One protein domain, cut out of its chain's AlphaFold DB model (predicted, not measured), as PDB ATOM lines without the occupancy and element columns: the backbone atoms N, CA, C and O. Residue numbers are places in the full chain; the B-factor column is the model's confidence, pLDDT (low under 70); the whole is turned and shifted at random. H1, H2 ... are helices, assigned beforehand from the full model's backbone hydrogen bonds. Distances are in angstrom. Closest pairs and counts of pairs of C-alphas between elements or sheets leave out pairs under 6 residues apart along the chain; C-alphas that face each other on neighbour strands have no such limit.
ATOM      1  N   ALA A  72     163.592 172.945 113.875       60.81
ATOM      2  CA  ALA A  72     163.706 174.074 114.798       60.81
ATOM      3  C   ALA A  72     163.034 173.829 116.166       60.81
ATOM      4  O   ALA A  72     163.544 174.279 117.187       60.81
ATOM      5  N   GLY A  73     161.898 173.127 116.206       61.66
ATOM      6  CA  GLY A  73     161.195 172.698 117.420       61.66
ATOM      7  C   GLY A  73     161.868 171.527 118.147       61.66
ATOM      8  O   GLY A  73     161.848 171.494 119.377       61.66
ATOM      9  N   TYR A  74     162.517 170.622 117.407       63.00
ATOM     10  CA  TYR A  74     163.421 169.609 117.951       63.00
ATOM     11  C   TYR A  74     164.595 170.298 118.662       63.00
ATOM     12  O   TYR A  74     164.720 170.195 119.876       63.00
ATOM     13  N   LEU A  75     165.349 171.153 117.961       66.44
ATOM     14  CA  LEU A  75     166.474 171.915 118.529       66.44
ATOM     15  C   LEU A  75     166.066 172.781 119.738       66.44
ATOM     16  O   LEU A  75     166.802 172.874 120.719       66.44
ATOM     17  N   SER A  76     164.858 173.351 119.696       66.38
ATOM     18  CA  SER A  76     164.266 174.131 120.791       66.38
ATOM     19  C   SER A  76     164.052 173.335 122.081       66.38
ATOM     20  O   SER A  76     164.133 173.914 123.160       66.38
ATOM     21  N   ARG A  77     163.749 172.032 121.990       63.38
ATOM     22  CA  ARG A  77     163.561 171.158 123.161       63.38
ATOM     23  C   ARG A  77     164.872 170.784 123.840       63.38
ATOM     24  O   ARG A  77     164.866 170.484 125.027       63.38
ATOM     25  N   TYR A  78     165.986 170.861 123.120       59.41
ATOM     26  CA  TYR A  78     167.309 170.498 123.624       59.41
ATOM     27  C   TYR A  78     168.198 171.720 123.892       59.41
ATOM     28  O   TYR A  78     169.411 171.667 123.729       59.41
ATOM     29  N   GLY A  79     167.597 172.841 124.301       61.12
ATOM     30  CA  GLY A  79     168.338 174.003 124.807       61.12
ATOM     31  C   GLY A  79     168.968 174.904 123.740       61.12
ATOM     32  O   GLY A  79     169.529 175.947 124.075       61.12
ATOM     33  N   VAL A  80     168.828 174.590 122.447       63.06
ATOM     34  CA  VAL A  80     169.197 175.533 121.385       63.06
ATOM     35  C   VAL A  80     168.099 176.586 121.305       63.06
ATOM     36  O   VAL A  80     166.965 176.291 120.933       63.06
ATOM     37  N   SER A  81     168.424 177.828 121.677       57.53
ATOM     38  CA  SER A  81     167.447 178.920 121.742       57.53
ATOM     39  C   SER A  81     166.587 178.978 120.473       57.53
ATOM     40  O   SER A  81     167.106 179.092 119.357       57.53
ATOM     41  N   ARG A  82     165.260 178.910 120.647       53.97
ATOM     42  CA  ARG A  82     164.268 178.841 119.552       53.97
ATOM     43  C   ARG A  82     164.452 179.964 118.531       53.97
ATOM     44  O   ARG A  82     164.233 179.789 117.336       53.97
ATOM     45  N   HIS A  83     164.893 181.118 119.024       49.31
ATOM     46  CA  HIS A  83     165.157 182.315 118.241       49.31
ATOM     47  C   HIS A  83     166.378 182.167 117.309       49.31
ATOM     48  O   HIS A  83     166.420 182.775 116.239       49.31
ATOM     49  N   ASN A  84     167.355 181.333 117.675       61.41
ATOM     50  CA  ASN A  84     168.515 181.032 116.838       61.41
ATOM     51  C   ASN A  84     168.180 179.980 115.782       61.41
ATOM     52  O   ASN A  84     168.550 180.167 114.631       61.41
ATOM     53  N   ALA A  85     167.430 178.930 116.127       63.53
ATOM     54  CA  ALA A  85     167.064 177.876 115.178       63.53
ATOM     55  C   ALA A  85     166.095 178.361 114.079       63.53
ATOM     56  O   ALA A  85     166.234 177.972 112.923       63.53
ATOM     57  N   ALA A  86     165.156 179.257 114.407       63.53
ATOM     58  CA  ALA A  86     164.153 179.760 113.460       63.53
ATOM     59  C   ALA A  86     164.710 180.702 112.372       63.53
ATOM     60  O   ALA A  86     164.056 180.918 111.355       63.53
ATOM     61  N   ARG A  87     165.901 181.282 112.580       67.81
ATOM     62  CA  ARG A  87     166.540 182.218 111.634       67.81
ATOM     63  C   ARG A  87     167.582 181.549 110.728       67.81
ATOM     64  O   ARG A  87     168.245 182.245 109.957       67.81
ATOM     65  N   LEU A  88     167.766 180.232 110.832       77.88
ATOM     66  CA  LEU A  88     168.752 179.490 110.044       77.88
ATOM     67  C   LEU A  88     168.128 178.927 108.758       77.88
ATOM     68  O   LEU A  88     166.959 178.542 108.767       77.88
ATOM     69  N   PRO A  89     168.890 178.870 107.647       80.50
ATOM     70  CA  PRO A  89     168.449 178.199 106.426       80.50
ATOM     71  C   PRO A  89     168.105 176.730 106.684       80.50
ATOM     72  O   PRO A  89     168.791 176.066 107.463       80.50
ATOM     73  N   LYS A  90     167.087 176.205 105.990       79.50
ATOM     74  CA  LYS A  90     166.613 174.820 106.164       79.50
ATOM     75  C   LYS A  90     167.722 173.801 105.891       79.50
ATOM     76  O   LYS A  90     167.837 172.802 106.587       79.50
ATOM     77  N   GLU A  91     168.583 174.091 104.922       83.12
ATOM     78  CA  GLU A  91     169.729 173.270 104.537       83.12
ATOM     79  C   GLU A  91     170.774 173.168 105.651       83.12
ATOM     80  O   GLU A  91     171.482 172.172 105.724       83.12
ATOM     81  N   LEU A  92     170.863 174.176 106.526       84.25
ATOM     82  CA  LEU A  92     171.723 174.137 107.706       84.25
ATOM     83  C   LEU A  92     171.084 173.327 108.825       84.25
ATOM     84  O   LEU A  92     171.749 172.514 109.454       84.25
ATOM     85  N   THR A  93     169.794 173.553 109.066       81.25
ATOM     86  CA  THR A  93     169.049 172.863 110.121       81.25
ATOM     87  C   THR A  93     168.974 171.358 109.857       81.25
ATOM     88  O   THR A  93     169.037 170.580 110.800       81.25
ATOM     89  N   ASN A  94     168.934 170.939 108.590       83.69
ATOM     90  CA  ASN A  94     168.973 169.527 108.197       83.69
ATOM     91  C   ASN A  94     170.316 168.835 108.494       83.69
ATOM     92  O   ASN A  94     170.371 167.612 108.508       83.69
ATOM     93  N   LEU A  95     171.400 169.592 108.711       82.81
ATOM     94  CA  LEU A  95     172.704 169.035 109.093       82.81
ATOM     95  C   LEU A  95     172.810 168.786 110.603       82.81
ATOM     96  O   LEU A  95     173.816 168.239 111.056       82.81
ATOM     97  N   TYR A  96     171.828 169.229 111.392       83.19
ATOM     98  CA  TYR A  96     171.813 169.018 112.835       83.19
ATOM     99  C   TYR A  96     171.039 167.738 113.126       83.19
ATOM    100  O   TYR A  96     169.831 167.681 112.909       83.19
ATOM    101  N   GLY A  97     171.750 166.715 113.589       77.94
ATOM    102  CA  GLY A  97     171.184 165.437 113.998       77.94
ATOM    103  C   GLY A  97     171.295 165.209 115.503       77.94
ATOM    104  O   GLY A  97     172.002 165.931 116.218       77.94
ATOM    105  N   ASN A  98     170.583 164.182 115.961       72.94
ATOM    106  CA  ASN A  98     170.528 163.746 117.359       72.94
ATOM    107  C   ASN A  98     171.791 162.965 117.738       72.94
ATOM    108  O   ASN A  98     172.341 163.159 118.818       72.94
ATOM    109  N   ASP A  99     172.256 162.130 116.807       80.12
ATOM    110  CA  ASP A  99     173.358 161.189 117.018       80.12
ATOM    111  C   ASP A  99     174.673 161.718 116.439       80.12
ATOM    112  O   ASP A  99     175.752 161.260 116.801       80.12
ATOM    113  N   SER A 100     174.613 162.716 115.553       84.19
ATOM    114  CA  SER A 100     175.798 163.383 115.024       84.19
ATOM    115  C   SER A 100     175.506 164.786 114.495       84.19
ATOM    116  O   SER A 100     174.380 165.142 114.137       84.19
ATOM    117  N   CYS A 101     176.548 165.612 114.449       85.81
ATOM    118  CA  CYS A 101     176.506 166.949 113.872       85.81
ATOM    119  C   CYS A 101     177.190 166.952 112.504       85.81
ATOM    120  O   CYS A 101     178.419 166.921 112.419       85.81
ATOM    121  N   GLY A 102     176.415 167.087 111.426       83.62
ATOM    122  CA  GLY A 102     176.925 167.116 110.051       83.62
ATOM    123  C   GLY A 102     177.772 168.349 109.707       83.62
ATOM    124  O   GLY A 102     178.476 168.349 108.703       83.62
ATOM    125  N   LEU A 103     177.750 169.401 110.538       85.12
ATOM    126  CA  LEU A 103     178.673 170.537 110.394       85.12
ATOM    127  C   LEU A 103     180.067 170.264 110.956       85.12
ATOM    128  O   LEU A 103     181.041 170.846 110.479       85.12
ATOM    129  N   CYS A 104     180.150 169.466 112.019       85.12
ATOM    130  CA  CYS A 104     181.385 169.252 112.767       85.12
ATOM    131  C   CYS A 104     181.957 167.844 112.575       85.12
ATOM    132  O   CYS A 104     183.123 167.642 112.893       85.12
ATOM    133  N   GLY A 105     181.163 166.897 112.064       84.69
ATOM    134  CA  GLY A 105     181.544 165.490 111.926       84.69
ATOM    135  C   GLY A 105     181.724 164.782 113.268       84.69
ATOM    136  O   GLY A 105     182.512 163.851 113.356       84.69
ATOM    137  N   ILE A 106     181.059 165.263 114.323       85.38
ATOM    138  CA  ILE A 106     181.156 164.693 115.671       85.38
ATOM    139  C   ILE A 106     179.920 163.840 115.922       85.38
ATOM    140  O   ILE A 106     178.803 164.314 115.710       85.38
ATOM    141  N   GLU A 107     180.137 162.616 116.389       85.94
ATOM    142  CA  GLU A 107     179.099 161.700 116.854       85.94
ATOM    143  C   GLU A 107     178.874 161.867 118.361       85.94
ATOM    144  O   GLU A 107     179.797 162.175 119.123       85.94
ATOM    145  N   PHE A 108     177.631 161.694 118.796       83.69
ATOM    146  CA  PHE A 108     177.214 161.870 120.176       83.69
ATOM    147  C   PHE A 108     176.871 160.525 120.803       83.69
ATOM    148  O   PHE A 108     176.056 159.771 120.288       83.69
ATOM    149  N   THR A 109     177.461 160.250 121.964       84.56
ATOM    150  CA  THR A 109     177.166 159.048 122.757       84.56
ATOM    151  C   THR A 109     176.049 159.276 123.776       84.56
ATOM    152  O   THR A 109     175.526 158.327 124.352       84.56
ATOM    153  N   SER A 110     175.682 160.535 124.032       84.50
ATOM    154  CA  SER A 110     174.680 160.911 125.027       84.50
ATOM    155  C   SER A 110     173.960 162.201 124.645       84.50
ATOM    156  O   SER A 110     174.559 163.120 124.075       84.50
ATOM    157  N   THR A 111     172.694 162.303 125.053       78.19
ATOM    158  CA  THR A 111     171.831 163.476 124.861       78.19
ATOM    159  C   THR A 111     172.463 164.763 125.402       78.19
ATOM    160  O   THR A 111     172.412 165.815 124.771       78.19
ATOM    161  N   ASN A 112     173.130 164.682 126.553       80.81
ATOM    162  CA  ASN A 112     173.783 165.841 127.164       80.81
ATOM    163  C   ASN A 112     174.990 166.328 126.333       80.81
ATOM    164  O   ASN A 112     175.280 167.521 126.248       80.81
ATOM    165  N   MET A 113     175.676 165.402 125.656       81.31
ATOM    166  CA  MET A 113     176.870 165.701 124.866       81.31
ATOM    167  C   MET A 113     176.530 166.543 123.631       81.31
ATOM    168  O   MET A 113     177.256 167.490 123.313       81.31
ATOM    169  N   PHE A 114     175.401 166.263 122.971       78.00
ATOM    170  CA  PHE A 114     174.968 167.072 121.832       78.00
ATOM    171  C   PHE A 114     174.452 168.453 122.255       78.00
ATOM    172  O   PHE A 114     174.736 169.436 121.571       78.00
ATOM    173  N   GLN A 115     173.761 168.567 123.398       79.56
ATOM    174  CA  GLN A 115     173.298 169.859 123.930       79.56
ATOM    175  C   GLN A 115     174.469 170.821 124.153       79.56
ATOM    176  O   GLN A 115     174.486 171.939 123.628       79.56
ATOM    177  N   ILE A 116     175.504 170.347 124.852       82.88
ATOM    178  CA  ILE A 116     176.732 171.112 125.098       82.88
ATOM    179  C   ILE A 116     177.442 171.432 123.774       82.88
ATOM    180  O   ILE A 116     177.936 172.548 123.585       82.88
ATOM    181  N   HIS A 117     177.465 170.489 122.826       86.12
ATOM    182  CA  HIS A 117     178.087 170.699 121.521       86.12
ATOM    183  C   HIS A 117     177.440 171.847 120.734       86.12
ATOM    184  O   HIS A 117     178.161 172.739 120.277       86.12
ATOM    185  N   TYR A 118     176.112 171.872 120.589       80.38
ATOM    186  CA  TYR A 118     175.423 172.910 119.809       80.38
ATOM    187  C   TYR A 118     175.480 174.295 120.470       80.38
ATOM    188  O   TYR A 118     175.437 175.312 119.777       80.38
ATOM    189  N   MET A 119     175.650 174.354 121.793       81.56
ATOM    190  CA  MET A 119     175.898 175.599 122.534       81.56
ATOM    191  C   MET A 119     177.378 176.027 122.522       81.56
ATOM    192  O   MET A 119     177.714 177.131 122.957       81.56
ATOM    193  N   SER A 120     178.283 175.183 122.018       84.06
ATOM    194  CA  SER A 120     179.720 175.449 122.052       84.06
ATOM    195  C   SER A 120     180.146 176.577 121.102       84.06
ATOM    196  O   SER A 120     179.633 176.762 119.994       84.06
ATOM    197  N   ARG A 121     181.198 177.308 121.495       84.94
ATOM    198  CA  ARG A 121     181.792 178.377 120.667       84.94
ATOM    199  C   ARG A 121     182.399 177.834 119.370       84.94
ATOM    200  O   ARG A 121     182.443 178.552 118.372       84.94
ATOM    201  N   ASN A 122     182.870 176.588 119.375       85.62
ATOM    202  CA  ASN A 122     183.466 175.945 118.205       85.62
ATOM    203  C   ASN A 122     182.400 175.626 117.152       85.62
ATOM    204  O   ASN A 122     182.579 175.988 115.987       85.62
ATOM    205  N   HIS A 123     181.261 175.071 117.580       86.19
ATOM    206  CA  HIS A 123     180.102 174.875 116.714       86.19
ATOM    207  C   HIS A 123     179.623 176.210 116.128       86.19
ATOM    208  O   HIS A 123     179.500 176.353 114.912       86.19
ATOM    209  N   PHE A 124     179.477 177.242 116.966       85.25
ATOM    210  CA  PHE A 124     179.036 178.563 116.516       85.25
ATOM    211  C   PHE A 124     179.971 179.203 115.470       85.25
ATOM    212  O   PHE A 124     179.510 179.822 114.506       85.25
ATOM    213  N   LYS A 125     181.297 179.044 115.608       87.81
ATOM    214  CA  LYS A 125     182.272 179.526 114.608       87.81
ATOM    215  C   LYS A 125     182.078 178.842 113.255       87.81
ATOM    216  O   LYS A 125     182.079 179.519 112.224       87.81
ATOM    217  N   LEU A 126     181.894 177.522 113.251       87.19
ATOM    218  CA  LEU A 126     181.665 176.746 112.031       87.19
ATOM    219  C   LEU A 126     180.307 177.073 111.409       87.19
ATOM    220  O   LEU A 126     180.244 177.332 110.209       87.19
ATOM    221  N   GLN A 127     179.261 177.196 112.224       86.56
ATOM    222  CA  GLN A 127     177.942 177.663 111.808       86.56
ATOM    223  C   GLN A 127     178.022 179.038 111.126       86.56
ATOM    224  O   GLN A 127     177.482 179.228 110.036       86.56
ATOM    225  N   LYS A 128     178.746 180.004 111.712       86.38
ATOM    226  CA  LYS A 128     178.941 181.339 111.119       86.38
ATOM    227  C   LYS A 128     179.713 181.275 109.799       86.38
ATOM    228  O   LYS A 128     179.342 181.959 108.845       86.38
ATOM    229  N   LYS A 129     180.764 180.452 109.717       89.56
ATOM    230  CA  LYS A 129     181.529 180.233 108.476       89.56
ATOM    231  C   LYS A 129     180.642 179.632 107.384       89.56
ATOM    232  O   LYS A 129     180.650 180.131 106.259       89.56
ATOM    233  N   TRP A 130     179.848 178.620 107.728       88.69
ATOM    234  CA  TRP A 130     178.893 177.994 106.821       88.69
ATOM    235  C   TRP A 130     177.849 179.003 106.341       88.69
ATOM    236  O   TRP A 130     177.644 179.124 105.141       88.69
ATOM    237  N   LEU A 131     177.269 179.816 107.232       86.94
ATOM    238  CA  LEU A 131     176.301 180.862 106.870       86.94
ATOM    239  C   LEU A 131     176.894 181.894 105.902       86.94
ATOM    240  O   LEU A 131     176.222 182.313 104.960       86.94
ATOM    241  N   SER A 132     178.151 182.293 106.100       84.50
ATOM    242  CA  SER A 132     178.854 183.195 105.178       84.50
ATOM    243  C   SER A 132     179.039 182.565 103.794       84.50
ATOM    244  O   SER A 132     178.787 183.220 102.780       84.50
ATOM    245  N   GLN A 133     179.413 181.284 103.735       83.56
ATOM    246  CA  GLN A 133     179.529 180.549 102.473       83.56
ATOM    247  C   GLN A 133     178.165 180.310 101.816       83.56
ATOM    248  O   GLN A 133     178.035 180.463 100.604       83.56
ATOM    249  N   TYR A 134     177.132 179.999 102.597       82.50
ATOM    250  CA  TYR A 134     175.766 179.821 102.121       82.50
ATOM    251  C   TYR A 134     175.211 181.122 101.549       82.50
ATOM    252  O   TYR A 134     174.662 181.103 100.459       82.50
ATOM    253  N   LYS A 135     175.437 182.280 102.181       79.81
ATOM    254  CA  LYS A 135     175.072 183.583 101.591       79.81
ATOM    255  C   LYS A 135     175.809 183.850 100.276       79.81
ATOM    256  O   LYS A 135     175.222 184.402  99.350       79.81
ATOM    257  N   ALA A 136     177.071 183.437 100.167       72.56
ATOM    258  CA  ALA A 136     177.824 183.544  98.917       72.56
ATOM    259  C   ALA A 136     177.304 182.586  97.827       72.56
ATOM    260  O   ALA A 136     177.296 182.947  96.651       72.56
ATOM    261  N   ARG A 137     176.850 181.382  98.201       68.00
ATOM    262  CA  ARG A 137     176.286 180.370  97.290       68.00
ATOM    263  C   ARG A 137     174.842 180.663  96.902       68.00
ATOM    264  O   ARG A 137     174.514 180.548  95.735       68.00
ATOM    265  N   SER A 138     174.003 181.090  97.835       63.47
ATOM    266  CA  SER A 138     172.605 181.467  97.613       63.47
ATOM    267  C   SER A 138     172.505 182.655  96.648       63.47
ATOM    268  O   SER A 138     171.729 182.602  95.697       63.47
ATOM    269  N   ARG A 139     173.419 183.639  96.749       59.31
ATOM    270  CA  ARG A 139     173.583 184.690  95.722       59.31
ATOM    271  C   ARG A 139     173.969 184.169  94.329       59.31
ATOM    272  O   ARG A 139     173.769 184.870  93.344       59.31
ATOM    273  N   ARG A 140     174.550 182.970  94.225       54.19
ATOM    274  CA  ARG A 140     174.910 182.329  92.947       54.19
ATOM    275  C   ARG A 140     173.844 181.347  92.449       54.19
ATOM    276  O   ARG A 140     173.751 181.159  91.245       54.19
ATOM    277  N   GLY A 141     173.085 180.722  93.352       51.16
ATOM    278  CA  GLY A 141     172.167 179.617  93.060       51.16
ATOM    279  C   GLY A 141     170.733 180.029  92.728       51.16
ATOM    280  O   GLY A 141     170.046 179.266  92.065       51.16
ATOM    281  N   ASN A 142     170.288 181.223  93.132       53.00
ATOM    282  CA  ASN A 142     168.937 181.726  92.835       53.00
ATOM    283  C   ASN A 142     168.906 182.732  91.665       53.00
ATOM    284  O   ASN A 142     168.057 183.613  91.607       53.00
ATOM    285  N   MET A 143     169.895 182.677  90.772       56.91
ATOM    286  CA  MET A 143     170.079 183.670  89.713       56.91
ATOM    287  C   MET A 143     170.040 183.001  88.350       56.91
ATOM    288  O   MET A 143     170.836 182.105  88.068       56.91
TER     289      MET A 143
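Overview. This is residues 72 to 143 of the 299 residues of the protein "uncharacterized protein LOC113492687" of Trichoplusia ni (UniProt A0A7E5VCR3). One long helix, H5, makes a corner with the shorter H4, while small H1 and H2 form a pair set off from both, with H3 between that pair and H5. Residues 136 to 143, of which 136 to 141 belong to H5, stick out. The printed part has 72 residues with five named helices, H1 to H5, and no named strand: all helix, compact, radius of gyration of the C-alphas 12.6 A, spanning 42 by 22 by 19 A.

Arrangement. Start at H1, residues 72 to 77; it touches H2, residues 82 to 85, closest C-alphas Ser 76 and Arg 82, 4.9 A. H4, residues 111 to 119, and H5, residues 121 to 141, are close but not clearly touching, closest C-alphas His 117 and His 123, 6.7 A, at a steep tilt of 64 degrees. H3, residues 90 to 93, and H5 are near each other. Every O i to N i+4 pair is within hydrogen-bond range in H1 and H4, 16 of 17 in H5; H2 and H3 are too short for one.

Along the chain. Find C-alpha 72 at (163.706, 174.074, 114.798), where H1 begins. H4 spans 13.0 A; H5 runs 29.3 A to C-alpha 141 at (172.167, 179.617, 93.060).

Size, cuts and confidence. The printed part has no cut. H3 to H4 is a long link. Residues 72 to 87 and 137 to 143 have pLDDT under 70.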